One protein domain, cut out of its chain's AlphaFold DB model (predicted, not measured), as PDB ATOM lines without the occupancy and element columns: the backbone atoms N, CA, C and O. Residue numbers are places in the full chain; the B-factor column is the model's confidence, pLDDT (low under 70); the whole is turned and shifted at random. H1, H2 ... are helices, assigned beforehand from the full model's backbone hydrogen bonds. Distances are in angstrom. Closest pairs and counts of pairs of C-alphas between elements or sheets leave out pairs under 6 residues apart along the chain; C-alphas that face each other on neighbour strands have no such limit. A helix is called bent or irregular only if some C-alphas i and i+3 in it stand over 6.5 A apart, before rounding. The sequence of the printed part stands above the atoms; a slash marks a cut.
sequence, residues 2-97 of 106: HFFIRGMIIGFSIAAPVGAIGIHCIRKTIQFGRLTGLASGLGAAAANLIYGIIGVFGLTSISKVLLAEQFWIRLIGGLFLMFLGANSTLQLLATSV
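This is residues 2 to 97 of the 106 residues of an uncharacterized protein of Chlamydiae bacterium (UniProt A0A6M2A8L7). An open, flat frame of helices: the long helix H3 and the helix H4 make a V, their corner at the kinked last part of H3, while the short H2 folds back on the first part of H3 as a helical hairpin. H1 sticks out as a free arm before H2, and few contacts join the parts. The printed part has 96 residues with four named helices, H1, H2, H3 and H4 in that order, and no named strand; the class is all helix. It is only just loose, close to extended, with a radius of gyration of the C-alphas of 18.4 A, and the C-alphas span 51 by 46 by 24 A.

H1, residues 2 to 15, touches no helix and stands free. A tight link of four residues joins it to H2, residues 20 to 32, yet H1 and H2 are apart. H1 is apart also from H3, residues 34 to 68, and from H4, residues 70 to 96. H2 and H3 form a helical hairpin: they touch, with 11 pairs of C-alphas within 8 A, and run opposite ways at a shallow tilt of 22 degrees. Their closest C-alphas are those of Thr 29 and Gly 37, 4.2 A apart; H2 touches H3 with residues 25 to 29 alone, and H3 touches H2 with residues 35 to 41 alone. H3 has a kink of 65 degrees near residue 62 and is irregular there: C-alphas 61 and 64 are 7.7 A apart. H3 and H4 are close but not clearly touching; their closest C-alphas, those of Leu 66 and Ile 73, are 7.8 A apart. They run opposite ways at a steep tilt of 36 degrees, only just past shallow. H2 and H4 are apart. In H1, H2 and H4 every O i to N i+4 pair is within hydrogen-bond range; in H3, 28 of 31 are.

H1 begins at C-alpha 2 at (243.743, 285.137, 387.526) and measures 20.3 A from first to last C-alpha. H2 measures 18.1 A. H3, the longest helix with 35 residues, begins at C-alpha 34 at (279.471, 279.527, 392.898) and measures 49.0 A. H4 measures 39.2 A and ends at C-alpha 96 at (281.054, 289.717, 359.111).

The two C-alphas farthest apart are those of Gly 33 and Ala 68, at 50.7 A. The printed part has no cut, and its three links between helices are tight. Residues 2 to 20 and 45 to 97 stand free. The mean pLDDT of the printed part is 85.9; the model's confidence is low, under 70, at residues 92 to 97.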
ATOM      1  N   HIS A   2     243.303 284.796 388.893       84.31
ATOM      2  CA  HIS A   2     243.743 285.137 387.526       84.31
ATOM      3  C   HIS A   2     244.955 286.097 387.453       84.31
ATOM      4  O   HIS A   2     245.876 285.867 386.675       84.31
ATOM      5  N   PHE A   3     245.011 287.129 388.305       88.81
ATOM      6  CA  PHE A   3     246.113 288.105 388.298       88.81
ATOM      7  C   PHE A   3     247.476 287.513 388.684       88.81
ATOM      8  O   PHE A   3     248.488 287.895 388.103       88.81
ATOM      9  N   PHE A   4     247.506 286.554 389.615       91.62
ATOM     10  CA  PHE A   4     248.748 285.921 390.069       91.62
ATOM     11  C   PHE A   4     249.386 285.076 388.961       91.62
ATOM     12  O   PHE A   4     250.568 285.224 388.667       91.62
ATOM     13  N   ILE A   5     248.577 284.258 388.279       94.56
ATOM     14  CA  ILE A   5     249.026 283.436 387.147       94.56
ATOM     15  C   ILE A   5     249.518 284.329 386.001       94.56
ATOM     16  O   ILE A   5     250.587 284.096 385.447       94.56
ATOM     17  N   ARG A   6     248.776 285.397 385.680       91.31
ATOM     18  CA  ARG A   6     249.143 286.334 384.609       91.31
ATOM     19  C   ARG A   6     250.462 287.056 384.902       91.31
ATOM     20  O   ARG A   6     251.292 287.180 384.008       91.31
ATOM     21  N   GLY A   7     250.675 287.472 386.152       91.12
ATOM     22  CA  GLY A   7     251.945 288.047 386.599       91.12
ATOM     23  C   GLY A   7     253.110 287.062 386.470       91.12
ATOM     24  O   GLY A   7     254.170 287.434 385.974       91.12
ATOM     25  N   MET A   8     252.891 285.795 386.832       91.31
ATOM     26  CA  MET A   8     253.903 284.739 386.729       91.31
ATOM     27  C   MET A   8     254.320 284.479 385.273       91.31
ATOM     28  O   MET A   8     255.511 284.423 384.980       91.31
ATOM     29  N   ILE A   9     253.355 284.403 384.348       94.50
ATOM     30  CA  ILE A   9     253.612 284.188 382.913       94.50
ATOM     31  C   ILE A   9     254.409 285.354 382.309       94.50
ATOM     32  O   ILE A   9     255.379 285.134 381.580       94.50
ATOM     33  N   ILE A  10     254.023 286.597 382.615       90.56
ATOM     34  CA  ILE A  10     254.701 287.791 382.088       90.56
ATOM     35  C   ILE A  10     256.120 287.893 382.658       90.56
ATOM     36  O   ILE A  10     257.069 288.091 381.901       90.56
ATOM     37  N   GLY A  11     256.280 287.701 383.972       87.12
ATOM     38  CA  GLY A  11     257.590 287.729 384.624       87.12
ATOM     39  C   GLY A  11     258.538 286.666 384.071       87.12
ATOM     40  O   GLY A  11     259.686 286.971 383.754       87.12
ATOM     41  N   PHE A  12     258.043 285.441 383.870       87.00
ATOM     42  CA  PHE A  12     258.828 284.362 383.271       87.00
ATOM     43  C   PHE A  12     259.227 284.670 381.823       87.00
ATOM     44  O   PHE A  12     260.369 284.436 381.446       87.00
ATOM     45  N   SER A  13     258.334 285.261 381.025       90.62
ATOM     46  CA  SER A  13     258.627 285.621 379.628       90.62
ATOM     47  C   SER A  13     259.732 286.674 379.508       90.62
ATOM     48  O   SER A  13     260.551 286.602 378.598       90.62
ATOM     49  N   ILE A  14     259.783 287.634 380.437       83.38
ATOM     50  CA  ILE A  14     260.841 288.658 380.484       83.38
ATOM     51  C   ILE A  14     262.176 288.054 380.949       83.38
ATOM     52  O   ILE A  14     263.232 288.497 380.504       83.38
ATOM     53  N   ALA A  15     262.140 287.039 381.820       81.19
ATOM     54  CA  ALA A  15     263.332 286.378 382.357       81.19
ATOM     55  C   ALA A  15     263.894 285.255 381.462       81.19
ATOM     56  O   ALA A  15     265.076 284.936 381.562       81.19
ATOM     57  N   ALA A  16     263.067 284.648 380.604       81.12
ATOM     58  CA  ALA A  16     263.449 283.551 379.715       81.12
ATOM     59  C   ALA A  16     264.612 283.868 378.744       81.12
ATOM     60  O   ALA A  16     265.456 282.990 378.545       81.12
ATOM     61  N   PRO A  17     264.718 285.067 378.134       74.38
ATOM     62  CA  PRO A  17     265.869 285.386 377.304       74.38
ATOM     63  C   PRO A  17     267.124 285.604 378.161       74.38
ATOM     64  O   PRO A  17     267.248 286.576 378.908       74.38
ATOM     65  N   VAL A  18     268.103 284.711 378.001       73.38
ATOM     66  CA  VAL A  18     269.447 284.843 378.580       73.38
ATOM     67  C   VAL A  18     270.203 285.961 377.858       73.38
ATOM     68  O   VAL A  18     270.867 285.749 376.848       73.38
ATOM     69  N   GLY A  19     270.057 287.188 378.357       77.31
ATOM     70  CA  GLY A  19     270.766 288.360 377.840       77.31
ATOM     71  C   GLY A  19     272.247 288.412 378.244       77.31
ATOM     72  O   GLY A  19     272.765 287.545 378.952       77.31
ATOM     73  N   ALA A  20     272.924 289.501 377.868       78.44
ATOM     74  CA  ALA A  20     274.337 289.754 378.190       78.44
ATOM     75  C   ALA A  20     274.656 289.674 379.701       78.44
ATOM     76  O   ALA A  20     275.731 289.225 380.098       78.44
ATOM     77  N   ILE A  21     273.694 290.044 380.553       84.31
ATOM     78  CA  ILE A  21     273.803 289.969 382.020       84.31
ATOM     79  C   ILE A  21     273.907 288.507 382.494       84.31
ATOM     80  O   ILE A  21     274.674 288.208 383.412       84.31
ATOM     81  N   GLY A  22     273.183 287.585 381.847       83.44
ATOM     82  CA  GLY A  22     273.217 286.156 382.164       83.44
ATOM     83  C   GLY A  22     274.586 285.545 381.872       83.44
ATOM     84  O   GLY A  22     275.162 284.877 382.731       83.44
ATOM     85  N   ILE A  23     275.161 285.869 380.710       88.06
ATOM     86  CA  ILE A  23     276.520 285.447 380.343       88.06
ATOM     87  C   ILE A  23     277.555 285.997 381.328       88.06
ATOM     88  O   ILE A  23     278.458 285.267 381.736       88.06
ATOM     89  N   HIS A  24     277.410 287.246 381.780       83.50
ATOM     90  CA  HIS A  24     278.314 287.826 382.781       83.50
ATOM     91  C   HIS A  24     278.274 287.079 384.119       83.50
ATOM     92  O   HIS A  24     279.316 286.805 384.717       83.50
ATOM     93  N   CYS A  25     277.079 286.694 384.572       84.50
ATOM     94  CA  CYS A  25     276.908 285.907 385.792       84.50
ATOM     95  C   CYS A  25     277.538 284.509 385.660       84.50
ATOM     96  O   CYS A  25     278.255 284.059 386.558       84.50
ATOM     97  N   ILE A  26     277.346 283.851 384.511       88.50
ATOM     98  CA  ILE A  26     277.947 282.542 384.216       88.50
ATOM     99  C   ILE A  26     279.476 282.647 384.192       88.50
ATOM    100  O   ILE A  26     280.147 281.867 384.866       88.50
ATOM    101  N   ARG A  27     280.043 283.642 383.494       88.56
ATOM    102  CA  ARG A  27     281.502 283.852 383.444       88.56
ATOM    103  C   ARG A  27     282.080 284.081 384.836       88.56
ATOM    104  O   ARG A  27     283.054 283.424 385.189       88.56
ATOM    105  N   LYS A  28     281.449 284.922 385.665       85.94
ATOM    106  CA  LYS A  28     281.884 285.117 387.058       85.94
ATOM    107  C   LYS A  28     281.777 283.847 387.898       85.94
ATOM    108  O   LYS A  28     282.655 283.607 388.717       85.94
ATOM    109  N   THR A  29     280.743 283.036 387.684       90.31
ATOM    110  CA  THR A  29     280.573 281.753 388.382       90.31
ATOM    111  C   THR A  29     281.701 280.782 388.044       90.31
ATOM    112  O   THR A  29     282.238 280.123 388.931       90.31
ATOM    113  N   ILE A  30     282.078 280.713 386.765       91.19
ATOM    114  CA  ILE A  30     283.161 279.847 386.289       91.19
ATOM    115  C   ILE A  30     284.529 280.369 386.760       91.19
ATOM    116  O   ILE A  30     285.367 279.574 387.165       91.19
ATOM    117  N   GLN A  31     284.755 281.688 386.749       91.25
ATOM    118  CA  GLN A  31     286.049 282.287 387.109       91.25
ATOM    119  C   GLN A  31     286.298 282.390 388.620       91.25
ATOM    120  O   GLN A  31     287.427 282.209 389.062       91.25
ATOM    121  N   PHE A  32     285.270 282.700 389.415       88.38
ATOM    122  CA  PHE A  32     285.412 283.029 390.841       88.38
ATOM    123  C   PHE A  32     284.622 282.091 391.769       88.38
ATOM    124  O   PHE A  32     284.630 282.289 392.986       88.38
ATOM    125  N   GLY A  33     283.939 281.080 391.221       90.44
ATOM    126  CA  GLY A  33     283.171 280.083 391.967       90.44
ATOM    127  C   GLY A  33     281.677 280.402 392.143       90.44
ATOM    128  O   GLY A  33     281.159 281.452 391.767       90.44
ATOM    129  N   ARG A  34     280.942 279.458 392.749       88.50
ATOM    130  CA  ARG A  34     279.471 279.527 392.898       88.50
ATOM    131  C   ARG A  34     278.972 280.680 393.768       88.50
ATOM    132  O   ARG A  34     277.907 281.222 393.484       88.50
ATOM    133  N   LEU A  35     279.703 281.051 394.819       88.19
ATOM    134  CA  LEU A  35     279.250 282.065 395.779       88.19
ATOM    135  C   LEU A  35     279.246 283.477 395.174       88.19
ATOM    136  O   LEU A  35     278.294 284.233 395.346       88.19
ATOM    137  N   THR A  36     280.293 283.814 394.428       87.75
ATOM    138  CA  THR A  36     280.443 285.089 393.712       87.75
ATOM    139  C   THR A  36     279.467 285.196 392.544       87.75
ATOM    140  O   THR A  36     278.913 286.272 392.310       87.75
ATOM    141  N   GLY A  37     279.185 284.080 391.866       88.50
ATOM    142  CA  GLY A  37     278.086 283.968 390.906       88.50
ATOM    143  C   GLY A  37     276.725 284.290 391.527       88.50
ATOM    144  O   GLY A  37     276.023 285.183 391.052       88.50
ATOM    145  N   LEU A  38     276.389 283.630 392.642       88.31
ATOM    146  CA  LEU A  38     275.134 283.858 393.365       88.31
ATOM    147  C   LEU A  38     275.006 285.316 393.830       88.31
ATOM    148  O   LEU A  38     273.969 285.933 393.610       88.31
ATOM    149  N   ALA A  39     276.063 285.889 394.410       92.06
ATOM    150  CA  ALA A  39     276.073 287.279 394.862       92.06
ATOM    151  C   ALA A  39     275.877 288.272 393.701       92.06
ATOM    152  O   ALA A  39     275.099 289.219 393.820       92.06
ATOM    153  N   SER A  40     276.528 288.041 392.554       88.81
ATOM    154  CA  SER A  40     276.358 288.887 391.366       88.81
ATOM    155  C   SER A  40     274.955 288.755 390.764       88.81
ATOM    156  O   SER A  40     274.398 289.752 390.310       88.81
ATOM    157  N   GLY A  41     274.378 287.550 390.768       88.75
ATOM    158  CA  GLY A  41     273.005 287.307 390.324       88.75
ATOM    159  C   GLY A  41     271.969 287.963 391.239       88.75
ATOM    160  O   GLY A  41     271.064 288.636 390.750       88.75
ATOM    161  N   LEU A  42     272.137 287.841 392.559       90.75
ATOM    162  CA  LEU A  42     271.257 288.467 393.548       90.75
ATOM    163  C   LEU A  42     271.315 289.998 393.456       90.75
ATOM    164  O   LEU A  42     270.280 290.656 393.482       90.75
ATOM    165  N   GLY A  43     272.516 290.560 393.274       91.81
ATOM    166  CA  GLY A  43     272.709 291.992 393.053       91.81
ATOM    167  C   GLY A  43     272.038 292.487 391.770       91.81
ATOM    168  O   GLY A  43     271.355 293.508 391.793       91.81
ATOM    169  N   ALA A  44     272.154 291.740 390.667       89.75
ATOM    170  CA  ALA A  44     271.461 292.067 389.421       89.75
ATOM    171  C   ALA A  44     269.932 292.010 389.584       89.75
ATOM    172  O   ALA A  44     269.227 292.910 389.129       89.75
ATOM    173  N   ALA A  45     269.406 290.989 390.268       89.88
ATOM    174  CA  ALA A  45     267.978 290.877 390.554       89.88
ATOM    175  C   ALA A  45     267.477 292.033 391.436       89.88
ATOM    176  O   ALA A  45     266.452 292.638 391.126       89.88
ATOM    177  N   ALA A  46     268.222 292.387 392.488       93.88
ATOM    178  CA  ALA A  46     267.899 293.507 393.366       93.88
ATOM    179  C   ALA A  46     267.919 294.847 392.616       93.88
ATOM    180  O   ALA A  46     266.994 295.642 392.763       93.88
ATOM    181  N   ALA A  47     268.921 295.078 391.762       93.00
ATOM    182  CA  ALA A  47     268.998 296.280 390.938       93.00
ATOM    183  C   ALA A  47     267.788 296.403 389.997       93.00
ATOM    184  O   ALA A  47     267.162 297.459 389.938       93.00
ATOM    185  N   ASN A  48     267.406 295.313 389.324       88.94
ATOM    186  CA  ASN A  48     266.222 295.288 388.462       88.94
ATOM    187  C   ASN A  48     264.922 295.509 389.248       88.94
ATOM    188  O   ASN A  48     264.018 296.179 388.756       88.94
ATOM    189  N   LEU A  49     264.828 294.985 390.473       91.81
ATOM    190  CA  LEU A  49     263.673 295.190 391.345       91.81
ATOM    191  C   LEU A  49     263.560 296.655 391.787       91.81
ATOM    192  O   LEU A  49     262.486 297.238 391.675       91.81
ATOM    193  N   ILE A  50     264.664 297.276 392.210       96.00
ATOM    194  CA  ILE A  50     264.702 298.699 392.578       96.00
ATOM    195  C   ILE A  50     264.350 299.570 391.369       96.00
ATOM    196  O   ILE A  50     263.491 300.444 391.471       96.00
ATOM    197  N   TYR A  51     264.957 299.305 390.209       90.62
ATOM    198  CA  TYR A  51     264.670 300.048 388.984       90.62
ATOM    199  C   TYR A  51     263.210 299.885 388.541       90.62
ATOM    200  O   TYR A  51     262.560 300.860 388.175       90.62
ATOM    201  N   GLY A  52     262.659 298.672 388.646       91.75
ATOM    202  CA  GLY A  52     261.253 298.390 388.372       91.75
ATOM    203  C   GLY A  52     260.307 299.137 389.312       91.75
ATOM    204  O   GLY A  52     259.337 299.729 388.844       91.75
ATOM    205  N   ILE A  53     260.604 299.178 390.616       94.25
ATOM    206  CA  ILE A  53     259.820 299.943 391.599       94.25
ATOM    207  C   ILE A  53     259.849 301.434 391.264       94.25
ATOM    208  O   ILE A  53     258.791 302.055 391.196       94.25
ATOM    209  N   ILE A  54     261.035 301.999 391.016       94.81
ATOM    210  CA  ILE A  54     261.187 303.416 390.654       94.81
ATOM    211  C   ILE A  54     260.417 303.718 389.367       94.81
ATOM    212  O   ILE A  54     259.679 304.698 389.312       94.81
ATOM    213  N   GLY A  55     260.541 302.857 388.355       92.44
ATOM    214  CA  GLY A  55     259.844 302.996 387.083       92.44
ATOM    215  C   GLY A  55     258.329 302.972 387.253       92.44
ATOM    216  O   GLY A  55     257.658 303.905 386.833       92.44
ATOM    217  N   VAL A  56     257.776 301.952 387.912       90.69
ATOM    218  CA  VAL A  56     256.321 301.805 388.098       90.69
ATOM    219  C   VAL A  56     255.750 302.913 388.984       90.69
ATOM    220  O   VAL A  56     254.712 303.491 388.657       90.69
ATOM    221  N   PHE A  57     256.423 303.243 390.087       89.94
ATOM    222  CA  PHE A  57     255.973 304.291 390.998       89.94
ATOM    223  C   PHE A  57     256.068 305.679 390.348       89.94
ATOM    224  O   PHE A  57     255.107 306.448 390.384       89.94
ATOM    225  N   GLY A  58     257.185 305.969 389.675       89.44
ATOM    226  CA  GLY A  58     257.385 307.205 388.920       89.44
ATOM    227  C   GLY A  58     256.369 307.363 387.793       89.44
ATOM    228  O   GLY A  58     255.761 308.424 387.656       89.44
ATOM    229  N   LEU A  59     256.093 306.290 387.044       87.00
ATOM    230  CA  LEU A  59     255.080 306.304 385.989       87.00
ATOM    231  C   LEU A  59     253.678 306.532 386.559       87.00
ATOM    232  O   LEU A  59     252.893 307.261 385.964       87.00
ATOM    233  N   THR A  60     253.363 305.958 387.723       86.62
ATOM    234  CA  THR A  60     252.068 306.168 388.395       86.62
ATOM    235  C   THR A  60     251.899 307.629 388.821       86.62
ATOM    236  O   THR A  60     250.839 308.214 388.609       86.62
ATOM    237  N   SER A  61     252.954 308.247 389.361       84.56
ATOM    238  CA  SER A  61     252.938 309.648 389.797       84.56
ATOM    239  C   SER A  61     252.835 310.632 388.619       84.56
ATOM    240  O   SER A  61     252.074 311.596 388.672       84.56
ATOM    241  N   ILE A  62     253.537 310.350 387.514       85.94
ATOM    242  CA  ILE A  62     253.635 311.234 386.337       85.94
ATOM    243  C   ILE A  62     252.595 310.876 385.253       85.94
ATOM    244  O   ILE A  62     252.464 311.591 384.263       85.94
ATOM    245  N   SER A  63     251.777 309.830 385.438       84.31
ATOM    246  CA  SER A  63     250.819 309.335 384.427       84.31
ATOM    247  C   SER A  63     249.912 310.417 383.832       84.31
ATOM    248  O   SER A  63     249.631 310.386 382.637       84.31
ATOM    249  N   LYS A  64     249.488 311.410 384.626       77.88
ATOM    250  CA  LYS A  64     248.656 312.525 384.135       77.88
ATOM    251  C   LYS A  64     249.393 313.421 383.131       77.88
ATOM    252  O   LYS A  64     248.802 313.832 382.142       77.88
ATOM    253  N   VAL A  65     250.676 313.691 383.369       76.31
ATOM    254  CA  VAL A  65     251.539 314.484 382.472       76.31
ATOM    255  C   VAL A  65     251.961 313.648 381.261       76.31
ATOM    256  O   VAL A  65     252.003 314.147 380.141       76.31
ATOM    257  N   LEU A  66     252.190 312.348 381.465       78.44
ATOM    258  CA  LEU A  66     252.535 311.400 380.405       78.44
ATOM    259  C   LEU A  66     251.441 311.294 379.329       78.44
ATOM    260  O   LEU A  66     251.756 311.147 378.153       78.44
ATOM    261  N   LEU A  67     250.167 311.373 379.731       76.50
ATOM    262  CA  LEU A  67     249.016 311.357 378.822       76.50
ATOM    263  C   LEU A  67     248.879 312.659 378.018       76.50
ATOM    264  O   LEU A  67     248.424 312.609 376.879       76.50
ATOM    265  N   ALA A  68     249.291 313.799 378.578       78.62
ATOM    266  CA  ALA A  68     249.274 315.081 377.873       78.62
ATOM    267  C   ALA A  68     250.365 315.156 376.787       78.62
ATOM    268  O   ALA A  68     250.094 315.586 375.672       78.62
ATOM    269  N   GLU A  69     251.568 314.643 377.071       82.25
ATOM    270  CA  GLU A  69     252.739 314.718 376.176       82.25
ATOM    271  C   GLU A  69     253.084 313.376 375.499       82.25
ATOM    272  O   GLU A  69     254.205 313.147 375.034       82.25
ATOM    273  N   GLN A  70     252.112 312.458 375.421       83.06
ATOM    274  CA  GLN A  70     252.305 311.096 374.905       83.06
ATOM    275  C   GLN A  70     252.908 311.080 373.490       83.06
ATOM    276  O   GLN A  70     253.667 310.170 373.146       83.06
ATOM    277  N   PHE A  71     252.572 312.081 372.670       85.81
ATOM    278  CA  PHE A  71     253.094 312.220 371.314       85.81
ATOM    279  C   PHE A  71     254.622 312.363 371.304       85.81
ATOM    280  O   PHE A  71     255.302 311.579 370.640       85.81
ATOM    281  N   TRP A  72     255.167 313.286 372.100       87.00
ATOM    282  CA  TRP A  72     256.609 313.532 372.181       87.00
ATOM    283  C   TRP A  72     257.370 312.337 372.749       87.00
ATOM    284  O   TRP A  72     258.411 311.952 372.216       87.00
ATOM    285  N   ILE A  73     256.816 311.685 373.771       87.75
ATOM    286  CA  ILE A  73     257.434 310.506 374.391       87.75
ATOM    287  C   ILE A  73     257.504 309.334 373.402       87.75
ATOM    288  O   ILE A  73     258.538 308.670 373.307       87.75
ATOM    289  N   ARG A  74     256.437 309.086 372.626       87.75
ATOM    290  CA  ARG A  74     256.438 308.040 371.587       87.75
ATOM    291  C   ARG A  74     257.391 308.370 370.446       87.75
ATOM    292  O   ARG A  74     258.050 307.458 369.958       87.75
ATOM    293  N   LEU A  75     257.473 309.638 370.039       92.38
ATOM    294  CA  LEU A  75     258.381 310.073 368.980       92.38
ATOM    295  C   LEU A  75     259.842 309.832 369.382       92.38
ATOM    296  O   LEU A  75     260.582 309.183 368.646       92.38
ATOM    297  N   ILE A  76     260.234 310.284 370.576       93.25
ATOM    298  CA  ILE A  76     261.598 310.120 371.095       93.25
ATOM    299  C   ILE A  76     261.916 308.639 371.318       93.25
ATOM    300  O   ILE A  76     262.962 308.167 370.879       93.25
ATOM    301  N   GLY A  77     261.009 307.885 371.948       90.19
ATOM    302  CA  GLY A  77     261.204 306.454 372.187       90.19
ATOM    303  C   GLY A  77     261.312 305.645 370.891       90.19
ATOM    304  O   GLY A  77     262.187 304.793 370.766       90.19
ATOM    305  N   GLY A  78     260.467 305.938 369.900       92.88
ATOM    306  CA  GLY A  78     260.509 305.292 368.588       92.88
ATOM    307  C   GLY A  78     261.782 305.623 367.810       92.88
ATOM    308  O   GLY A  78     262.423 304.717 367.278       92.88
ATOM    309  N   LEU A  79     262.191 306.894 367.801       94.56
ATOM    310  CA  LEU A  79     263.427 307.325 367.149       94.56
ATOM    311  C   LEU A  79     264.660 306.701 367.814       94.56
ATOM    312  O   LEU A  79     265.565 306.239 367.123       94.56
ATOM    313  N   PHE A  80     264.669 306.611 369.147       93.38
ATOM    314  CA  PHE A  80     265.728 305.939 369.898       93.38
ATOM    315  C   PHE A  80     265.823 304.447 369.552       93.38
ATOM    316  O   PHE A  80     266.920 303.937 369.341       93.38
ATOM    317  N   LEU A  81     264.689 303.747 369.427       90.44
ATOM    318  CA  LEU A  81     264.672 302.340 369.015       90.44
ATOM    319  C   LEU A  81     265.134 302.149 367.565       90.44
ATOM    320  O   LEU A  81     265.887 301.213 367.296       90.44
ATOM    321  N   MET A  82     264.740 303.035 366.644       92.62
ATOM    322  CA  MET A  82     265.254 303.026 365.267       92.62
ATOM    323  C   MET A  82     266.770 303.224 365.239       92.62
ATOM    324  O   MET A  82     267.468 302.477 364.558       92.62
ATOM    325  N   PHE A  83     267.285 304.183 366.013       92.38
ATOM    326  CA  PHE A  83     268.721 304.422 366.139       92.38
ATOM    327  C   PHE A  83     269.456 303.194 366.694       92.38
ATOM    328  O   PHE A  83     270.463 302.768 366.131       92.38
ATOM    329  N   LEU A  84     268.930 302.578 367.758       88.12
ATOM    330  CA  LEU A  84     269.534 301.393 368.363       88.12
ATOM    331  C   LEU A  84     269.531 300.191 367.402       88.12
ATOM    332  O   LEU A  84     270.525 299.472 367.318       88.12
ATOM    333  N   GLY A  85     268.436 299.984 366.662       88.62
ATOM    334  CA  GLY A  85     268.314 298.919 365.663       88.62
ATOM    335  C   GLY A  85     269.215 299.127 364.441       88.62
ATOM    336  O   GLY A  85     269.842 298.182 363.960       88.62
ATOM    337  N   ALA A  86     269.350 300.368 363.970       90.56
ATOM    338  CA  ALA A  86     270.312 300.706 362.922       90.56
ATOM    339  C   ALA A  86     271.751 300.437 363.392       90.56
ATOM    340  O   ALA A  86     272.534 299.807 362.686       90.56
ATOM    341  N   ASN A  87     272.091 300.835 364.621       87.69
ATOM    342  CA  ASN A  87     273.418 300.596 365.173       87.69
ATOM    343  C   ASN A  87     273.720 299.097 365.370       87.69
ATOM    344  O   ASN A  87     274.829 298.655 365.075       87.69
ATOM    345  N   SER A  88     272.751 298.292 365.825       84.75
ATOM    346  CA  SER A  88     272.976 296.850 366.021       84.75
ATOM    347  C   SER A  88     273.189 296.102 364.701       84.75
ATOM    348  O   SER A  88     274.042 295.218 364.621       84.75
ATOM    349  N   THR A  89     272.472 296.484 363.642       85.06
ATOM    350  CA  THR A  89     272.636 295.891 362.303       85.06
ATOM    351  C   THR A  89     273.958 296.296 361.649       85.06
ATOM    352  O   THR A  89     274.622 295.449 361.053       85.06
ATOM    353  N   LEU A  90     274.411 297.540 361.842       78.12
ATOM    354  CA  LEU A  90     275.743 297.995 361.420       78.12
ATOM    355  C   LEU A  90     276.877 297.232 362.129       78.12
ATOM    356  O   LEU A  90     277.859 296.862 361.487       78.12
ATOM    357  N   GLN A  91     276.732 296.934 363.426       73.50
ATOM    358  CA  GLN A  91     277.710 296.132 364.175       73.50
ATOM    359  C   GLN A  91     277.814 294.690 363.659       73.50
ATOM    360  O   GLN A  91     278.916 294.147 363.596       73.50
ATOM    361  N   LEU A  92     276.693 294.086 363.254       67.62
ATOM    362  CA  LEU A  92     276.668 292.741 362.668       67.62
ATOM    363  C   LEU A  92     277.326 292.688 361.280       67.62
ATOM    364  O   LEU A  92     277.975 291.698 360.949       67.62
ATOM    365  N   LEU A  93     277.213 293.752 360.475       65.06
ATOM    366  CA  LEU A  93     277.944 293.834 359.204       65.06
ATOM    367  C   LEU A  93     279.453 293.998 359.430       65.06
ATOM    368  O   LEU A  93     280.239 293.330 358.758       65.06
ATOM    369  N   ALA A  94     279.867 294.827 360.392       60.34
ATOM    370  CA  ALA A  94     281.282 295.052 360.693       60.34
ATOM    371  C   ALA A  94     282.005 293.782 361.179       60.34
ATOM    372  O   ALA A  94     283.163 293.564 360.827       60.34
ATOM    373  N   THR A  95     281.327 292.908 361.932       60.12
ATOM    374  CA  THR A  95     281.894 291.620 362.368       60.12
ATOM    375  C   THR A  95     281.932 290.567 361.262       60.12
ATOM    376  O   THR A  95     282.801 289.703 361.295       60.12
ATOM    377  N   SER A  96     281.051 290.643 360.259       55.41
ATOM    378  CA  SER A  96     281.054 289.717 359.111       55.41
ATOM    379  C   SER A  96     282.147 289.999 358.068       55.41
ATOM    380  O   SER A  96     282.474 289.121 357.274       55.41
ATOM    381  N   VAL A  97     282.721 291.210 358.071       57.97
ATOM    382  CA  VAL A  97     283.777 291.635 357.131       57.97
ATOM    383  C   VAL A  97     285.192 291.388 357.687       57.97
ATOM    384  O   VAL A  97     286.160 291.463 356.931       57.97
TER     385      VAL A  97